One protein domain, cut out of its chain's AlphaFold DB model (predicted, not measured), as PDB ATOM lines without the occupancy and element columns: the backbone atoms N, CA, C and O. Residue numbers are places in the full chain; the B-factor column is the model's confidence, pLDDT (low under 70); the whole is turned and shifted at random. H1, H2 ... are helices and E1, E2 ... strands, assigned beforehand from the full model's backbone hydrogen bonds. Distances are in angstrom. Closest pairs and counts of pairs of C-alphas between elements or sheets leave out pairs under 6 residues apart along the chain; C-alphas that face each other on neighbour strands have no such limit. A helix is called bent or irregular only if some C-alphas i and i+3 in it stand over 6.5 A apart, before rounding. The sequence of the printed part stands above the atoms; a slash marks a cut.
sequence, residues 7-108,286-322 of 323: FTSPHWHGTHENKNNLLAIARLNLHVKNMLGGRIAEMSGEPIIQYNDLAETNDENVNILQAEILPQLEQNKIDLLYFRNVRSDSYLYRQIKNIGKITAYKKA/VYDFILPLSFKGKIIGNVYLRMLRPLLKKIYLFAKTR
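What this domain is: This is residues 7 to 108 and 286 to 322 of the 323 residues of the protein "Acetyltransf_6 domain-containing protein" of Alphaproteobacteria bacterium (UniProt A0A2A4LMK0). A strongly twisted sheet of six strands forms the middle of this domain, with the two shorter helices H1 and H2 on one face and the first arm of the long bent helix H3 on the other. The second arm carries the chain away from the body, and residues 311 to 322 stick out. The printed part has 139 residues, mixed in class, with three named helices and six named strands in the order E1 E2 E3 H1 E4 H2 E5 E6 H3. The mixed sheet has the order E1, E2, E3, E4, E6, E5, and E3 and E4 are parallel. The whole is compact, with a radius of gyration of the C-alphas of 15.3 A, yet elongated, spanning 53 by 33 by 31 A.

Where its parts are: E1 is residues 22 to 25, 9.5 A long, from C-alpha 22 at (134.149, 131.021, 171.424). E2 is residues 28 to 35, 20.7 A, and E3 residues 38 to 43, 16.5 A. H1, residues 64 to 75, 16.2 A, is only just irregular: C-alphas 67 and 70 are 6.9 A apart. E4 is residues 80 to 87, 20.0 A; H2 residues 91 to 96, 8.9 A; E5 residues 101 to 108, 19.8 A; E6 residues 286 to 292, 19.8 A. H3, residues 295 to 320, was assigned as one helix by its hydrogen bonds but is bent: C-alphas 306 and 309 are 6.7 A apart. Its arms are H3a, residues 295 to 306, 15.3 A, and H3b, residues 309 to 320, 16.4 A, ending at C-alpha 320 (151.697, 150.548, 195.628).

How they stand to each other: E1, E2 and E3 form a meander, each strand the antiparallel neighbour of the one before, with N 23 and O 30 at 2.8 A and N 33 and O 40 at 2.9 A. E3, H1, E4 is a strand-helix-strand unit, two parallel neighbour strands with a helix between, its crossover right-handed; N 82 and O 41 are 2.8 A apart. E4, H2, E5 is a split unit, also right-handed, with antiparallel E6 between its strands: N 83 and O 289 are 2.9 A apart, N 103 and O 288 2.8 A. H1 and H2 lie on the same face and only just touch, with 3 pairs of C-alphas within 8 A, the closest Leu 65 and Gln 95 at 6.2 A. H3a is on the opposite face; its closest C-alpha pair with E4 is Gly 297 and Leu 80, 4.7 A. H3b is not on the sheet. O i to N i+4 pairs are within hydrogen-bond range throughout H2 and H3b, in 5 of 8 in H1 and 6 of 8 in H3a.

The domain as a whole: The C-alphas farthest apart, of Asp 59 and Arg 322, are 54.2 A apart. Residues 109 to 285 are not printed; C-alphas 108 and 286 are 6.6 A apart across the cut. The link from E3 to H1 is long, 20 residues. Mean pLDDT of the printed part is 87.3; residues 14 to 20, 57 to 61 and 321 to 322 are under 70.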
ATOM      1  N   PHE A   7     152.031 127.186 171.439       88.94
ATOM      2  CA  PHE A   7     150.755 127.816 171.781       88.94
ATOM      3  C   PHE A   7     149.779 127.958 170.606       88.94
ATOM      4  O   PHE A   7     148.632 128.343 170.815       88.94
ATOM      5  N   THR A   8     150.209 127.617 169.389       82.88
ATOM      6  CA  THR A   8     149.322 127.509 168.214       82.88
ATOM      7  C   THR A   8     148.570 126.183 168.146       82.88
ATOM      8  O   THR A   8     147.681 126.018 167.311       82.88
ATOM      9  N   SER A   9     148.914 125.223 169.009       79.44
ATOM     10  CA  SER A   9     148.245 123.927 169.017       79.44
ATOM     11  C   SER A   9     146.792 124.030 169.526       79.44
ATOM     12  O   SER A   9     146.530 124.735 170.507       79.44
ATOM     13  N   PRO A  10     145.837 123.277 168.940       76.12
ATOM     14  CA  PRO A  10     144.445 123.235 169.388       76.12
ATOM     15  C   PRO A  10     144.233 122.922 170.870       76.12
ATOM     16  O   PRO A  10     143.213 123.323 171.416       76.12
ATOM     17  N   HIS A  11     145.179 122.259 171.544       78.56
ATOM     18  CA  HIS A  11     145.051 121.898 172.968       78.56
ATOM     19  C   HIS A  11     144.917 123.108 173.898       78.56
ATOM     20  O   HIS A  11     144.368 122.990 174.993       78.56
ATOM     21  N   TRP A  12     145.384 124.280 173.463       81.00
ATOM     22  CA  TRP A  12     145.242 125.536 174.202       81.00
ATOM     23  C   TRP A  12     143.903 126.233 173.940       81.00
ATOM     24  O   TRP A  12     143.525 127.170 174.647       81.00
ATOM     25  N   HIS A  13     143.172 125.796 172.917       71.50
ATOM     26  CA  HIS A  13     141.943 126.413 172.456       71.50
ATOM     27  C   HIS A  13     140.736 125.618 172.980       71.50
ATOM     28  O   HIS A  13     140.641 124.409 172.807       71.50
ATOM     29  N   GLY A  14     139.813 126.286 173.681       61.53
ATOM     30  CA  GLY A  14     138.726 125.617 174.417       61.53
ATOM     31  C   GLY A  14     138.910 125.559 175.939       61.53
ATOM     32  O   GLY A  14     138.052 125.030 176.637       61.53
ATOM     33  N   THR A  15     139.959 126.186 176.483       58.84
ATOM     34  CA  THR A  15     140.172 126.360 177.935       58.84
ATOM     35  C   THR A  15     139.273 127.436 178.568       58.84
ATOM     36  O   THR A  15     139.584 127.944 179.648       58.84
ATOM     37  N   HIS A  16     138.207 127.867 177.889       56.59
ATOM     38  CA  HIS A  16     137.313 128.917 178.377       56.59
ATOM     39  C   HIS A  16     136.070 128.319 179.037       56.59
ATOM     40  O   HIS A  16     135.448 127.408 178.502       56.59
ATOM     41  N   GLU A  17     135.694 128.895 180.182       57.09
ATOM     42  CA  GLU A  17     134.534 128.514 181.006       57.09
ATOM     43  C   GLU A  17     133.193 128.587 180.260       57.09
ATOM     44  O   GLU A  17     132.251 127.893 180.627       57.09
ATOM     45  N   ASN A  18     133.092 129.406 179.204       58.72
ATOM     46  CA  ASN A  18     131.851 129.617 178.466       58.72
ATOM     47  C   ASN A  18     132.056 129.426 176.958       58.72
ATOM     48  O   ASN A  18     132.560 130.317 176.266       58.72
ATOM     49  N   LYS A  19     131.631 128.266 176.444       62.50
ATOM     50  CA  LYS A  19     131.714 127.925 175.015       62.50
ATOM     51  C   LYS A  19     130.916 128.884 174.123       62.50
ATOM     52  O   LYS A  19     131.285 129.049 172.967       62.50
ATOM     53  N   ASN A  20     129.908 129.583 174.657       62.59
ATOM     54  CA  ASN A  20     129.087 130.532 173.888       62.59
ATOM     55  C   ASN A  20     129.861 131.786 173.444       62.59
ATOM     56  O   ASN A  20     129.403 132.515 172.570       62.59
ATOM     57  N   ASN A  21     131.033 132.036 174.036       73.12
ATOM     58  CA  ASN A  21     131.905 133.158 173.691       73.12
ATOM     59  C   ASN A  21     133.073 132.753 172.783       73.12
ATOM     60  O   ASN A  21     133.945 133.582 172.513       73.12
ATOM     61  N   LEU A  22     133.131 131.491 172.351       75.94
ATOM     62  CA  LEU A  22     134.149 131.021 171.424       75.94
ATOM     63  C   LEU A  22     133.687 131.241 169.988       75.94
ATOM     64  O   LEU A  22     132.574 130.885 169.611       75.94
ATOM     65  N   LEU A  23     134.573 131.823 169.194       73.50
ATOM     66  CA  LEU A  23     134.371 132.083 167.784       73.50
ATOM     67  C   LEU A  23     135.528 131.436 167.021       73.50
ATOM     68  O   LEU A  23     136.663 131.912 167.078       73.50
ATOM     69  N   ALA A  24     135.243 130.315 166.363       76.25
ATOM     70  CA  ALA A  24     136.185 129.660 165.467       76.25
ATOM     71  C   ALA A  24     136.086 130.336 164.093       76.25
ATOM     72  O   ALA A  24     135.072 130.206 163.411       76.25
ATOM     73  N   ILE A  25     137.113 131.101 163.726       70.62
ATOM     74  CA  ILE A  25     137.195 131.836 162.458       70.62
ATOM     75  C   ILE A  25     138.418 131.345 161.711       70.62
ATOM     76  O   ILE A  25     139.546 131.570 162.153       70.62
ATOM     77  N   ALA A  26     138.191 130.686 160.576       74.44
ATOM     78  CA  ALA A  26     139.240 130.056 159.784       74.44
ATOM     79  C   ALA A  26     140.201 129.234 160.674       74.44
ATOM     80  O   ALA A  26     139.822 128.202 161.225       74.44
ATOM     81  N   ARG A  27     141.438 129.713 160.844       72.62
ATOM     82  CA  ARG A  27     142.515 129.072 161.621       72.62
ATOM     83  C   ARG A  27     142.720 129.674 163.014       72.62
ATOM     84  O   ARG A  27     143.725 129.392 163.659       72.62
ATOM     85  N   LEU A  28     141.807 130.529 163.464       80.19
ATOM     86  CA  LEU A  28     141.837 131.171 164.772       80.19
ATOM     87  C   LEU A  28     140.709 130.658 165.651       80.19
ATOM     88  O   LEU A  28     139.543 130.645 165.262       80.19
ATOM     89  N   ASN A  29     141.061 130.348 166.892       85.50
ATOM     90  CA  ASN A  29     140.089 130.212 167.962       85.50
ATOM     91  C   ASN A  29     140.114 131.498 168.775       85.50
ATOM     92  O   ASN A  29     141.118 131.806 169.416       85.50
ATOM     93  N   LEU A  30     139.022 132.253 168.742       89.56
ATOM     94  CA  LEU A  30     138.914 133.531 169.432       89.56
ATOM     95  C   LEU A  30     137.938 133.425 170.599       89.56
ATOM     96  O   LEU A  30     136.886 132.804 170.496       89.56
ATOM     97  N   HIS A  31     138.280 134.065 171.708       90.56
ATOM     98  CA  HIS A  31     137.378 134.308 172.821       90.56
ATOM     99  C   HIS A  31     136.872 135.751 172.754       90.56
ATOM    100  O   HIS A  31     137.658 136.704 172.745       90.56
ATOM    101  N   VAL A  32     135.550 135.914 172.718       93.06
ATOM    102  CA  VAL A  32     134.885 137.215 172.637       93.06
ATOM    103  C   VAL A  32     134.432 137.657 174.024       93.06
ATOM    104  O   VAL A  32     133.742 136.932 174.734       93.06
ATOM    105  N   LYS A  33     134.781 138.884 174.410       91.94
ATOM    106  CA  LYS A  33     134.336 139.499 175.668       91.94
ATOM    107  C   LYS A  33     133.770 140.891 175.451       91.94
ATOM    108  O   LYS A  33     134.154 141.589 174.515       91.94
ATOM    109  N   ASN A  34     132.920 141.319 176.377       92.88
ATOM    110  CA  ASN A  34     132.421 142.686 176.417       92.88
ATOM    111  C   ASN A  34     133.344 143.567 177.266       92.88
ATOM    112  O   ASN A  34     133.732 143.192 178.372       92.88
ATOM    113  N   MET A  35     133.694 144.750 176.767       91.06
ATOM    114  CA  MET A  35     134.464 145.751 177.505       91.06
ATOM    115  C   MET A  35     134.026 147.144 177.073       91.06
ATOM    116  O   MET A  35     134.036 147.450 175.885       91.06
ATOM    117  N   LEU A  36     133.631 147.987 178.033       90.25
ATOM    118  CA  LEU A  36     133.084 149.327 177.754       90.25
ATOM    119  C   LEU A  36     131.947 149.268 176.708       90.25
ATOM    120  O   LEU A  36     131.866 150.062 175.773       90.25
ATOM    121  N   GLY A  37     131.111 148.232 176.829       92.06
ATOM    122  CA  GLY A  37     130.021 147.909 175.915       92.06
ATOM    123  C   GLY A  37     130.435 147.347 174.549       92.06
ATOM    124  O   GLY A  37     129.546 146.982 173.788       92.06
ATOM    125  N   GLY A  38     131.717 147.323 174.177       94.44
ATOM    126  CA  GLY A  38     132.174 146.804 172.881       94.44
ATOM    127  C   GLY A  38     132.584 145.337 172.937       94.44
ATOM    128  O   GLY A  38     133.025 144.859 173.983       94.44
ATOM    129  N   ARG A  39     132.459 144.636 171.808       96.88
ATOM    130  CA  ARG A  39     132.824 143.225 171.642       96.88
ATOM    131  C   ARG A  39     134.269 143.105 171.186       96.88
ATOM    132  O   ARG A  39     134.631 143.552 170.101       96.88
ATOM    133  N   ILE A  40     135.098 142.495 172.021       95.81
ATOM    134  CA  ILE A  40     136.531 142.337 171.785       95.81
ATOM    135  C   ILE A  40     136.846 140.867 171.605       95.81
ATOM    136  O   ILE A  40     136.581 140.080 172.512       95.81
ATOM    137  N   ALA A  41     137.456 140.527 170.478       95.00
ATOM    138  CA  ALA A  41     138.023 139.211 170.244       95.00
ATOM    139  C   ALA A  41     139.502 139.188 170.662       95.00
ATOM    140  O   ALA A  41     140.282 140.060 170.280       95.00
ATOM    141  N   GLU A  42     139.891 138.187 171.447       93.00
ATOM    142  CA  GLU A  42     141.285 137.848 171.755       93.00
ATOM    143  C   GLU A  42     141.526 136.361 171.489       93.00
ATOM    144  O   GLU A  42     140.569 135.599 171.368       93.00
ATOM    145  N   MET A  43     142.784 135.930 171.381       91.19
ATOM    146  CA  MET A  43     143.090 134.514 171.161       91.19
ATOM    147  C   MET A  43     142.554 133.652 172.316       91.19
ATOM    148  O   MET A  43     142.738 133.973 173.494       91.19
ATOM    149  N   SER A  44     141.879 132.555 171.980       88.00
ATOM    150  CA  SER A  44     141.447 131.554 172.953       88.00
ATOM    151  C   SER A  44     142.671 130.899 173.586       88.00
ATOM    152  O   SER A  44     143.597 130.525 172.877       88.00
ATOM    153  N   GLY A  45     142.645 130.682 174.898       86.19
ATOM    154  CA  GLY A  45     143.784 130.157 175.660       86.19
ATOM    155  C   GLY A  45     144.477 131.224 176.504       86.19
ATOM    156  O   GLY A  45     145.287 130.913 177.374       86.19
ATOM    157  N   GLU A  46     144.128 132.497 176.315       86.88
ATOM    158  CA  GLU A  46     144.584 133.594 177.165       86.88
ATOM    159  C   GLU A  46     144.133 133.405 178.627       86.88
ATOM    160  O   GLU A  46     142.944 133.204 178.901       86.88
ATOM    161  N   PRO A  47     145.030 133.547 179.622       86.31
ATOM    162  CA  PRO A  47     146.410 134.030 179.565       86.31
ATOM    163  C   PRO A  47     147.460 132.900 179.621       86.31
ATOM    164  O   PRO A  47     148.598 133.172 179.992       86.31
ATOM    165  N   ILE A  48     147.065 131.642 179.403       88.56
ATOM    166  CA  ILE A  48     147.964 130.480 179.479       88.56
ATOM    167  C   ILE A  48     148.927 130.513 178.292       88.56
ATOM    168  O   ILE A  48     150.134 130.394 178.486       88.56
ATOM    169  N   ILE A  49     148.412 130.763 177.088       90.81
ATOM    170  CA  ILE A  49     149.249 130.937 175.899       90.81
ATOM    171  C   ILE A  49     150.171 132.149 176.040       90.81
ATOM    172  O   ILE A  49     149.738 133.216 176.479       90.81
ATOM    173  N   GLN A  50     151.449 131.978 175.692       93.19
ATOM    174  CA  GLN A  50     152.449 133.045 175.816       93.19
ATOM    175  C   GLN A  50     152.838 133.672 174.482       93.19
ATOM    176  O   GLN A  50     153.356 134.784 174.510       93.19
ATOM    177  N   TYR A  51     152.525 133.044 173.345       95.25
ATOM    178  CA  TYR A  51     152.671 133.633 172.013       95.25
ATOM    179  C   TYR A  51     151.409 133.421 171.182       95.25
ATOM    180  O   TYR A  51     150.910 132.301 171.097       95.25
ATOM    181  N   ASN A  52     150.920 134.484 170.544       94.19
ATOM    182  CA  ASN A  52     149.832 134.370 169.577       94.19
ATOM    183  C   ASN A  52     150.413 134.286 168.175       94.19
ATOM    184  O   ASN A  52     151.202 135.143 167.776       94.19
ATOM    185  N   ASP A  53     149.972 133.284 167.423       91.62
ATOM    186  CA  ASP A  53     150.330 133.128 166.023       91.62
ATOM    187  C   ASP A  53     149.222 132.389 165.249       91.62
ATOM    188  O   ASP A  53     148.224 131.952 165.824       91.62
ATOM    189  N   LEU A  54     149.392 132.305 163.935       84.81
ATOM    190  CA  LEU A  54     148.570 131.603 162.967       84.81
ATOM    191  C   LEU A  54     149.331 130.377 162.452       84.81
ATOM    192  O   LEU A  54     150.537 130.437 162.223       84.81
ATOM    193  N   ALA A  55     148.620 129.281 162.196       76.56
ATOM    194  CA  ALA A  55     149.214 128.136 161.516       76.56
ATOM    195  C   ALA A  55     149.535 128.479 160.048       76.56
ATOM    196  O   ALA A  55     148.638 128.876 159.293       76.56
ATOM    197  N   GLU A  56     150.792 128.279 159.639       72.06
ATOM    198  CA  GLU A  56     151.286 128.668 158.310       72.06
ATOM    199  C   GLU A  56     150.525 127.988 157.154       72.06
ATOM    200  O   GLU A  56     150.096 126.824 157.229       72.06
ATOM    201  N   THR A  57     150.335 128.744 156.069       67.69
ATOM    202  CA  THR A  57     149.884 128.284 154.747       67.69
ATOM    203  C   THR A  57     151.088 128.031 153.843       67.69
ATOM    204  O   THR A  57     152.133 128.647 154.011       67.69
ATOM    205  N   ASN A  58     150.922 127.172 152.834       65.94
ATOM    206  CA  ASN A  58     151.925 127.016 151.771       65.94
ATOM    207  C   ASN A  58     151.938 128.206 150.791       65.94
ATOM    208  O   ASN A  58     152.836 128.300 149.965       65.94
ATOM    209  N   ASP A  59     150.935 129.083 150.863       68.62
ATOM    210  CA  ASP A  59     150.825 130.275 150.028       68.62
ATOM    211  C   ASP A  59     151.236 131.510 150.838       68.62
ATOM    212  O   ASP A  59     150.536 131.913 151.774       68.62
ATOM    213  N   GLU A  60     152.398 132.074 150.506       64.94
ATOM    214  CA  GLU A  60     152.946 133.264 151.164       64.94
ATOM    215  C   GLU A  60     152.295 134.572 150.689       64.94
ATOM    216  O   GLU A  60     152.427 135.594 151.365       64.94
ATOM    217  N   ASN A  61     151.571 134.554 149.565       67.31
ATOM    218  CA  ASN A  61     151.021 135.762 148.947       67.31
ATOM    219  C   ASN A  61     149.625 136.126 149.468       67.31
ATOM    220  O   ASN A  61     149.181 137.264 149.302       67.31
ATOM    221  N   VAL A  62     148.927 135.197 150.123       73.69
ATOM    222  CA  VAL A  62     147.587 135.454 150.659       73.69
ATOM    223  C   VAL A  62     147.683 136.074 152.050       73.69
ATOM    224  O   VAL A  62     148.184 135.470 153.004       73.69
ATOM    225  N   ASN A  63     147.137 137.287 152.193       82.06
ATOM    226  CA  ASN A  63     146.903 137.857 153.512       82.06
ATOM    227  C   ASN A  63     145.620 137.256 154.117       82.06
ATOM    228  O   ASN A  63     144.542 137.837 153.981       82.06
ATOM    229  N   ILE A  64     145.716 136.085 154.757       85.44
ATOM    230  CA  ILE A  64     144.550 135.373 155.315       85.44
ATOM    231  C   ILE A  64     143.800 136.200 156.364       85.44
ATOM    232  O   ILE A  64     142.589 136.055 156.535       85.44
ATOM    233  N   LEU A  65     144.504 137.105 157.054       88.06
ATOM    234  CA  LEU A  65     143.882 138.000 158.019       88.06
ATOM    235  C   LEU A  65     142.864 138.905 157.318       88.06
ATOM    236  O   LEU A  65     141.722 138.983 157.759       88.06
ATOM    237  N   GLN A  66     143.245 139.528 156.206       88.00
ATOM    238  CA  GLN A  66     142.351 140.381 155.423       88.00
ATOM    239  C   GLN A  66     141.320 139.590 154.614       88.00
ATOM    240  O   GLN A  66     140.162 139.991 154.573       88.00
ATOM    241  N   ALA A  67     141.728 138.485 153.986       87.06
ATOM    242  CA  ALA A  67     140.881 137.742 153.056       87.06
ATOM    243  C   ALA A  67     139.806 136.894 153.755       87.06
ATOM    244  O   ALA A  67     138.686 136.798 153.259       87.06
ATOM    245  N   GLU A  68     140.122 136.290 154.906       88.06
ATOM    246  CA  GLU A  68     139.242 135.310 155.559       88.06
ATOM    247  C   GLU A  68     138.777 135.764 156.944       88.06
ATOM    248  O   GLU A  68     137.598 135.650 157.282       88.06
ATOM    249  N   ILE A  69     139.692 136.292 157.763       90.31
ATOM    250  CA  ILE A  69     139.417 136.545 159.183       90.31
ATOM    251  C   ILE A  69     138.607 137.835 159.377       90.31
ATOM    252  O   ILE A  69     137.591 137.819 160.073       90.31
ATOM    253  N   LEU A  70     139.031 138.957 158.782       92.19
ATOM    254  CA  LEU A  70     138.361 140.252 158.961       92.19
ATOM    255  C   LEU A  70     136.880 140.243 158.523       92.19
ATOM    256  O   LEU A  70     136.058 140.711 159.317       92.19
ATOM    257  N   PRO A  71     136.493 139.668 157.363       92.19
ATOM    258  CA  PRO A  71     135.086 139.606 156.961       92.19
ATOM    259  C   PRO A  71     134.215 138.833 157.959       92.19
ATOM    260  O   PRO A  71     133.109 139.256 158.290       92.19
ATOM    261  N   GLN A  72     134.723 137.722 158.505       92.88
ATOM    262  CA  GLN A  72     133.987 136.938 159.501       92.88
ATOM    263  C   GLN A  72     133.847 137.691 160.831       92.88
ATOM    264  O   GLN A  72     132.807 137.602 161.487       92.88
ATOM    265  N   LEU A  73     134.858 138.467 161.237       93.44
ATOM    266  CA  LEU A  73     134.775 139.316 162.430       93.44
ATOM    267  C   LEU A  73     133.735 140.431 162.273       93.44
ATOM    268  O   LEU A  73     133.000 140.714 163.223       93.44
ATOM    269  N   GLU A  74     133.644 141.027 161.084       92.62
ATOM    270  CA  GLU A  74     132.634 142.035 160.757       92.62
ATOM    271  C   GLU A  74     131.217 141.448 160.788       92.62
ATOM    272  O   GLU A  74     130.351 141.978 161.489       92.62
ATOM    273  N   GLN A  75     130.996 140.296 160.139       93.06
ATOM    274  CA  GLN A  75     129.720 139.564 160.189       93.06
ATOM    275  C   GLN A  75     129.294 139.254 161.631       93.06
ATOM    276  O   GLN A  75     128.124 139.379 161.996       93.06
ATOM    277  N   ASN A  76     130.263 138.916 162.485       93.25
ATOM    278  CA  ASN A  76     130.039 138.645 163.900       93.25
ATOM    279  C   ASN A  76     129.986 139.905 164.773       93.25
ATOM    280  O   ASN A  76     129.911 139.769 165.994       93.25
ATOM    281  N   LYS A  77     129.980 141.116 164.201       95.50
ATOM    282  CA  LYS A  77     129.902 142.404 164.917       95.50
ATOM    283  C   LYS A  77     130.975 142.546 166.003       95.50
ATOM    284  O   LYS A  77     130.684 142.971 167.123       95.50
ATOM    285  N   ILE A  78     132.202 142.125 165.702       97.12
ATOM    286  CA  ILE A  78     133.351 142.336 166.583       97.12
ATOM    287  C   ILE A  78     133.850 143.768 166.398       97.12
ATOM    288  O   ILE A  78     134.111 144.207 165.285       97.12
ATOM    289  N   ASP A  79     134.000 144.501 167.499       97.81
ATOM    290  CA  ASP A  79     134.446 145.894 167.472       97.81
ATOM    291  C   ASP A  79     135.973 146.005 167.414       97.81
ATOM    292  O   ASP A  79     136.520 146.937 166.823       97.81
ATOM    293  N   LEU A  80     136.680 145.080 168.065       97.38
ATOM    294  CA  LEU A  80     138.126 145.140 168.240       97.38
ATOM    295  C   LEU A  80     138.723 143.736 168.278       97.38
ATOM    296  O   LEU A  80     138.300 142.903 169.077       97.38
ATOM    297  N   LEU A  81     139.767 143.508 167.490       96.25
ATOM    298  CA  LEU A  81     140.624 142.334 167.623       96.25
ATOM    299  C   LEU A  81     141.889 142.716 168.397       96.25
ATOM    300  O   LEU A  81     142.505 143.747 168.119       96.25
ATOM    301  N   TYR A  82     142.257 141.910 169.391       95.69
ATOM    302  CA  TYR A  82     143.409 142.148 170.256       95.69
ATOM    303  C   TYR A  82     144.288 140.897 170.347       95.69
ATOM    304  O   TYR A  82     143.953 139.931 171.031       95.69
ATOM    305  N   PHE A  83     145.459 140.957 169.712       95.62
ATOM    306  CA  PHE A  83     146.503 139.950 169.850       95.62
ATOM    307  C   PHE A  83     147.587 140.415 170.817       95.62
ATOM    308  O   PHE A  83     148.137 141.508 170.689       95.62
ATOM    309  N   ARG A  84     147.911 139.567 171.788       95.00
ATOM    310  CA  ARG A  84     149.039 139.746 172.700       95.00
ATOM    311  C   ARG A  84     150.217 138.900 172.246       95.00
ATOM    312  O   ARG A  84     150.023 137.872 171.611       95.00
ATOM    313  N   ASN A  85     151.413 139.321 172.624       96.25
ATOM    314  CA  ASN A  85     152.640 138.552 172.482       96.25
ATOM    315  C   ASN A  85     152.855 137.945 171.075       96.25
ATOM    316  O   ASN A  85     153.189 136.772 170.932       96.25
ATOM    317  N   VAL A  86     152.652 138.739 170.026       97.00
ATOM    318  CA  VAL A  86     152.944 138.351 168.640       97.00
ATOM    319  C   VAL A  86     154.434 138.567 168.385       97.00
ATOM    320  O   VAL A  86     154.907 139.702 168.452       97.00
ATOM    321  N   ARG A  87     155.183 137.496 168.119       96.81
ATOM    322  CA  ARG A  87     156.629 137.574 167.849       96.81
ATOM    323  C   ARG A  87     156.913 138.133 166.455       96.81
ATOM    324  O   ARG A  87     156.148 137.860 165.538       96.81
ATOM    325  N   SER A  88     158.004 138.864 166.255       96.56
ATOM    326  CA  SER A  88     158.364 139.441 164.949       96.56
ATOM    327  C   SER A  88     158.687 138.405 163.869       96.56
ATOM    328  O   SER A  88     158.559 138.699 162.684       96.56
ATOM    329  N   ASP A  89     159.063 137.193 164.274       93.69
ATOM    330  CA  ASP A  89     159.335 136.043 163.405       93.69
ATOM    331  C   ASP A  89     158.090 135.178 163.124       93.69
ATOM    332  O   ASP A  89     158.177 134.185 162.407       93.69
ATOM    333  N   SER A  90     156.926 135.554 163.661       92.56
ATOM    334  CA  SER A  90     155.676 134.800 163.525       92.56
ATOM    335  C   SER A  90     154.963 135.041 162.190       92.56
ATOM    336  O   SER A  90     155.075 136.111 161.575       92.56
ATOM    337  N   TYR A  91     154.149 134.077 161.751       90.81
ATOM    338  CA  TYR A  91     153.325 134.248 160.551       90.81
ATOM    339  C   TYR A  91     152.275 135.348 160.755       90.81
ATOM    340  O   TYR A  91     152.107 136.217 159.899       90.81
ATOM    341  N   LEU A  92     151.648 135.406 161.930       92.56
ATOM    342  CA  LEU A  92     150.706 136.451 162.316       92.56
ATOM    343  C   LEU A  92     151.332 137.843 162.263       92.56
ATOM    344  O   LEU A  92     150.671 138.773 161.802       92.56
ATOM    345  N   TYR A  93     152.599 138.005 162.659       94.50
ATOM    346  CA  TYR A  93     153.290 139.287 162.521       94.50
ATOM    347  C   TYR A  93     153.360 139.747 161.065       94.50
ATOM    348  O   TYR A  93     153.021 140.898 160.777       94.50
ATOM    349  N   ARG A  94     153.722 138.848 160.134       92.00
ATOM    350  CA  ARG A  94     153.754 139.151 158.690       92.00
ATOM    351  C   ARG A  94     152.403 139.685 158.200       92.00
ATOM    352  O   ARG A  94     152.371 140.646 157.434       92.00
ATOM    353  N   GLN A  95     151.314 139.107 158.701       91.50
ATOM    354  CA  GLN A  95     149.935 139.423 158.323       91.50
ATOM    355  C   GLN A  95     149.434 140.751 158.911       91.50
ATOM    356  O   GLN A  95     148.710 141.494 158.242       91.50
ATOM    357  N   ILE A  96     149.812 141.061 160.157       94.06
ATOM    358  CA  ILE A  96     149.232 142.174 160.924       94.06
ATOM    359  C   ILE A  96     150.076 143.450 160.936       94.06
ATOM    360  O   ILE A  96     149.510 144.528 161.110       94.06
ATOM    361  N   LYS A  97     151.401 143.373 160.748       94.50
ATOM    362  CA  LYS A  97     152.333 144.491 161.011       94.50
ATOM    363  C   LYS A  97     151.976 145.813 160.318       94.50
ATOM    364  O   LYS A  97     152.191 146.872 160.896       94.50
ATOM    365  N   ASN A  98     151.391 145.754 159.120       92.75
ATOM    366  CA  ASN A  98     151.062 146.941 158.319       92.75
ATOM    367  C   ASN A  98     149.675 147.532 158.630       92.75
ATOM    368  O   ASN A  98     149.413 148.687 158.301       92.75
ATOM    369  N   ILE A  99     148.783 146.757 159.250       93.19
ATOM    370  CA  ILE A  99     147.382 147.148 159.484       93.19
ATOM    371  C   ILE A  99     147.044 147.308 160.972       93.19
ATOM    372  O   ILE A  99     146.178 148.105 161.338       93.19
ATOM    373  N   GLY A 100     147.744 146.587 161.847       94.62
ATOM    374  CA  GLY A 100     147.568 146.645 163.290       94.62
ATOM    375  C   GLY A 100     148.197 147.888 163.913       94.62
ATOM    376  O   GLY A 100     149.152 148.473 163.405       94.62
ATOM    377  N   LYS A 101     147.675 148.292 165.073       96.25
ATOM    378  CA  LYS A 101     148.289 149.315 165.926       96.25
ATOM    379  C   LYS A 101     148.966 148.649 167.116       96.25
ATOM    380  O   LYS A 101     148.348 147.854 167.821       96.25
ATOM    381  N   ILE A 102     150.221 149.008 167.359       95.94
ATOM    382  CA  ILE A 102     150.996 148.491 168.489       95.94
ATOM    383  C   ILE A 102     150.507 149.151 169.786       95.94
ATOM    384  O   ILE A 102     150.315 150.369 169.863       95.94
ATOM    385  N   THR A 103     150.299 148.324 170.806       95.12
ATOM    386  CA  THR A 103     149.907 148.731 172.165       95.12
ATOM    387  C   THR A 103     150.987 148.437 173.203       95.12
ATOM    388  O   THR A 103     151.030 149.100 174.237       95.12
ATOM    389  N   ALA A 104     151.872 147.479 172.923       94.69
ATOM    390  CA  ALA A 104     153.045 147.182 173.733       94.69
ATOM    391  C   ALA A 104     154.162 146.598 172.862       94.69
ATOM    392  O   ALA A 104     153.887 145.894 171.892       94.69
ATOM    393  N   TYR A 105     155.398 146.873 173.266       96.25
ATOM    394  CA  TYR A 105     156.625 146.271 172.758       96.25
ATOM    395  C   TYR A 105     157.342 145.594 173.924       96.25
ATOM    396  O   TYR A 105     157.361 146.135 175.032       96.25
ATOM    397  N   LYS A 106     157.860 144.397 173.672       97.06
ATOM    398  CA  LYS A 106     158.555 143.518 174.611       97.06
ATOM    399  C   LYS A 106     159.659 142.796 173.840       97.06
ATOM    400  O   LYS A 106     159.658 142.766 172.608       97.06
ATOM    401  N   LYS A 107     160.545 142.136 174.566       98.12
ATOM    402  CA  LYS A 107     161.541 141.216 174.024       98.12
ATOM    403  C   LYS A 107     161.352 139.836 174.648       98.12
ATOM    404  O   LYS A 107     160.952 139.712 175.804       98.12
ATOM    405  N   ALA A 108     161.637 138.801 173.871       98.00
ATOM    406  CA  ALA A 108     161.725 137.419 174.317       98.00
ATOM    407  C   ALA A 108     163.186 136.964 174.217       98.00
ATOM    408  O   ALA A 108     163.639 136.644 173.114       98.00
ATOM    409  N   VAL A 286     158.653 141.249 170.407       98.19
ATOM    410  CA  VAL A 286     157.310 140.767 170.725       98.19
ATOM    411  C   VAL A 286     156.366 141.947 170.904       98.19
ATOM    412  O   VAL A 286     156.634 142.873 171.670       98.19
ATOM    413  N   TYR A 287     155.225 141.900 170.224       97.94
ATOM    414  CA  TYR A 287     154.283 143.010 170.154       97.94
ATOM    415  C   TYR A 287     152.882 142.609 170.598       97.94
ATOM    416  O   TYR A 287     152.399 141.512 170.327       97.94
ATOM    417  N   ASP A 288     152.186 143.554 171.216       97.19
ATOM    418  CA  ASP A 288     150.741 143.478 171.393       97.19
ATOM    419  C   ASP A 288     150.077 144.357 170.326       97.19
ATOM    420  O   ASP A 288     150.267 145.577 170.326       97.19
ATOM    421  N   PHE A 289     149.263 143.765 169.454       97.31
ATOM    422  CA  PHE A 289     148.553 144.459 168.380       97.31
ATOM    423  C   PHE A 289     147.063 144.578 168.661       97.31
ATOM    424  O   PHE A 289     146.419 143.636 169.120       97.31
ATOM    425  N   ILE A 290     146.493 145.718 168.281       97.12
ATOM    426  CA  ILE A 290     145.049 145.890 168.154       97.12
ATOM    427  C   ILE A 290     144.658 146.219 166.715       97.12
ATOM    428  O   ILE A 290     145.375 146.928 166.008       97.12
ATOM    429  N   LEU A 291     143.479 145.758 166.318       96.62
ATOM    430  CA  LEU A 291     142.821 146.072 165.052       96.62
ATOM    431  C   LEU A 291     141.405 146.570 165.354       96.62
ATOM    432  O   LEU A 291     140.517 145.764 165.639       96.62
ATOM    433  N   PRO A 292     141.194 147.895 165.379       96.31
ATOM    434  CA  PRO A 292     139.865 148.471 165.520       96.31
ATOM    435  C   PRO A 292     139.025 148.217 164.264       96.31
ATOM    436  O   PRO A 292     139.395 148.686 163.190       96.31
ATOM    437  N   LEU A 293     137.898 147.519 164.408       95.88
ATOM    438  CA  LEU A 293     137.008 147.136 163.302       95.88
ATOM    439  C   LEU A 293     135.760 148.025 163.215       95.88
ATOM    440  O   LEU A 293     135.139 148.129 162.167       95.88
ATOM    441  N   SER A 294     135.420 148.726 164.301       96.31
ATOM    442  CA  SER A 294     134.299 149.671 164.356       96.31
ATOM    443  C   SER A 294     134.704 151.006 164.991       96.31
ATOM    444  O   SER A 294     135.784 151.141 165.577       96.31
ATOM    445  N   PHE A 295     133.827 152.016 164.930       95.06
ATOM    446  CA  PHE A 295     134.026 153.278 165.658       95.06
ATOM    447  C   PHE A 295     134.188 153.049 167.170       95.06
ATOM    448  O   PHE A 295     135.092 153.599 167.801       95.06
ATOM    449  N   LYS A 296     133.376 152.151 167.735       95.88
ATOM    450  CA  LYS A 296     133.475 151.743 169.136       95.88
ATOM    451  C   LYS A 296     134.818 151.078 169.430       95.88
ATOM    452  O   LYS A 296     135.479 151.418 170.413       95.88
ATOM    453  N   GLY A 297     135.274 150.213 168.528       96.31
ATOM    454  CA  GLY A 297     136.606 149.623 168.562       96.31
ATOM    455  C   GLY A 297     137.727 150.654 168.543       96.31
ATOM    456  O   GLY A 297     138.707 150.503 169.270       96.31
ATOM    457  N   LYS A 298     137.590 151.730 167.756       95.81
ATOM    458  CA  LYS A 298     138.583 152.817 167.697       95.81
ATOM    459  C   LYS A 298     138.698 153.535 169.038       95.81
ATOM    460  O   LYS A 298     139.822 153.782 169.471       95.81
ATOM    461  N   ILE A 299     137.579 153.817 169.711       95.44
ATOM    462  CA  ILE A 299     137.582 154.428 171.051       95.44
ATOM    463  C   ILE A 299     138.253 153.489 172.056       95.44
ATOM    464  O   ILE A 299     139.228 153.858 172.712       95.44
ATOM    465  N   ILE A 300     137.776 152.247 172.146       95.56
ATOM    466  CA  ILE A 300     138.293 151.265 173.104       95.56
ATOM    467  C   ILE A 300     139.785 150.988 172.864       95.56
ATOM    468  O   ILE A 300     140.586 150.943 173.797       95.56
ATOM    469  N   GLY A 301     140.172 150.807 171.606       93.88
ATOM    470  CA  GLY A 301     141.532 150.489 171.208       93.88
ATOM    471  C   GLY A 301     142.500 151.657 171.389       93.88
ATOM    472  O   GLY A 301     143.518 151.527 172.070       93.88
ATOM    473  N   ASN A 302     142.199 152.810 170.790       93.12
ATOM    474  CA  ASN A 302     143.143 153.928 170.749       93.12
ATOM    475  C   ASN A 302     143.108 154.795 172.006       93.12
ATOM    476  O   ASN A 302     144.163 155.227 172.455       93.12
ATOM    477  N   VAL A 303     141.936 155.025 172.598       92.06
ATOM    478  CA  VAL A 303     141.830 155.871 173.794       92.06
ATOM    479  C   VAL A 303     142.069 155.030 175.041       92.06
ATOM    480  O   VAL A 303     142.986 155.297 175.815       92.06
ATOM    481  N   TYR A 304     141.296 153.961 175.233       92.62
ATOM    482  CA  TYR A 304     141.396 153.195 176.471       92.62
ATOM    483  C   TYR A 304     142.651 152.311 176.529       92.62
ATOM    484  O   TYR A 304     143.460 152.468 177.443       92.62
ATOM    485  N   LEU A 305     142.848 151.391 175.576       91.88
ATOM    486  CA  LEU A 305     143.949 150.421 175.652       91.88
ATOM    487  C   LEU A 305     145.330 151.045 175.425       91.88
ATOM    488  O   LEU A 305     146.267 150.660 176.123       91.88
ATOM    489  N   ARG A 306     145.464 151.984 174.479       91.19
ATOM    490  CA  ARG A 306     146.758 152.608 174.150       91.19
ATOM    491  C   ARG A 306     147.134 153.782 175.053       91.19
ATOM    492  O   ARG A 306     148.319 153.942 175.320       91.19
ATOM    493  N   MET A 307     146.173 154.582 175.531       89.31
ATOM    494  CA  MET A 307     146.475 155.795 176.313       89.31
ATOM    495  C   MET A 307     146.124 155.651 177.798       89.31
ATOM    496  O   MET A 307     147.010 155.725 178.647       89.31
ATOM    497  N   LEU A 308     144.849 155.418 178.135       90.75
ATOM    498  CA  LEU A 308     144.384 155.473 179.530       90.75
ATOM    499  C   LEU A 308     144.895 154.302 180.375       90.75
ATOM    500  O   LEU A 308     145.411 154.499 181.474       90.75
ATOM    501  N   ARG A 309     144.780 153.067 179.878       88.69
ATOM    502  CA  ARG A 309     145.136 151.861 180.637       88.69
ATOM    503  C   ARG A 309     146.611 151.841 181.072       88.69
ATOM    504  O   ARG A 309     146.854 151.516 182.237       88.69
ATOM    505  N   PRO A 310     147.601 152.182 180.222       87.56
ATOM    506  CA  PRO A 310     148.995 152.272 180.653       87.56
ATOM    507  C   PRO A 310     149.225 153.328 181.738       87.56
ATOM    508  O   PRO A 310     149.966 153.062 182.684       87.56
ATOM    509  N   LEU A 311     148.569 154.492 181.646       89.38
ATOM    510  CA  LEU A 311     148.658 155.550 182.659       89.38
ATOM    511  C   LEU A 311     148.088 155.084 184.001       89.38
ATOM    512  O   LEU A 311     148.772 155.169 185.019       89.38
ATOM    513  N   LEU A 312     146.889 154.498 183.994       89.88
ATOM    514  CA  LEU A 312     146.261 153.935 185.191       89.88
ATOM    515  C   LEU A 312     147.138 152.853 185.833       89.88
ATOM    516  O   LEU A 312     147.301 152.830 187.052       89.88
ATOM    517  N   LYS A 313     147.762 151.990 185.021       86.50
ATOM    518  CA  LYS A 313     148.700 150.975 185.516       86.50
ATOM    519  C   LYS A 313     149.923 151.614 186.185       86.50
ATOM    520  O   LYS A 313     150.326 151.146 187.246       86.50
ATOM    521  N   LYS A 314     150.500 152.670 185.599       87.31
ATOM    522  CA  LYS A 314     151.631 153.406 186.197       87.31
ATOM    523  C   LYS A 314     151.245 154.041 187.534       87.31
ATOM    524  O   LYS A 314     151.979 153.870 188.501       87.31
ATOM    525  N   ILE A 315     150.085 154.698 187.604       89.19
ATOM    526  CA  ILE A 315     149.567 155.317 188.835       89.19
ATOM    527  C   ILE A 315     149.367 154.260 189.927       89.19
ATOM    528  O   ILE A 315     149.832 154.439 191.050       89.19
ATOM    529  N   TYR A 316     148.732 153.134 189.590       84.94
ATOM    530  CA  TYR A 316     148.521 152.032 190.528       84.94
ATOM    531  C   TYR A 316     149.843 151.473 191.072       84.94
ATOM    532  O   TYR A 316     149.988 151.305 192.282       84.94
ATOM    533  N   LEU A 317     150.821 151.211 190.197       83.12
ATOM    534  CA  LEU A 317     152.130 150.701 190.614       83.12
ATOM    535  C   LEU A 317     152.881 151.714 191.490       83.12
ATOM    536  O   LEU A 317     153.441 151.320 192.506       83.12
ATOM    537  N   PHE A 318     152.829 153.005 191.154       81.62
ATOM    538  CA  PHE A 318     153.437 154.069 191.955       81.62
ATOM    539  C   PHE A 318     152.819 154.185 193.356       81.62
ATOM    540  O   PHE A 318     153.537 154.260 194.353       81.62
ATOM    541  N   ALA A 319     151.487 154.149 193.451       82.38
ATOM    542  CA  ALA A 319     150.782 154.174 194.732       82.38
ATOM    543  C   ALA A 319     151.117 152.949 195.595       82.38
ATOM    544  O   ALA A 319     151.199 153.047 196.816       82.38
ATOM    545  N   LYS A 320     151.344 151.797 194.956       75.62
ATOM    546  CA  LYS A 320     151.697 150.548 195.628       75.62
ATOM    547  C   LYS A 320     153.126 150.532 196.166       75.62
ATOM    548  O   LYS A 320     153.334 150.003 197.242       75.62
ATOM    549  N   THR A 321     154.089 151.132 195.464       68.44
ATOM    550  CA  THR A 321     155.491 151.214 195.928       68.44
ATOM    551  C   THR A 321     155.702 152.134 197.135       68.44
ATOM    552  O   THR A 321     156.796 152.160 197.685       68.44
ATOM    553  N   ARG A 322     154.686 152.917 197.524       59.97
ATOM    554  CA  ARG A 322     154.729 153.849 198.665       59.97
ATOM    555  C   ARG A 322     154.027 153.328 199.929       59.97
ATOM    556  O   ARG A 322     153.982 154.060 200.912       59.97
TER     557      ARG A 322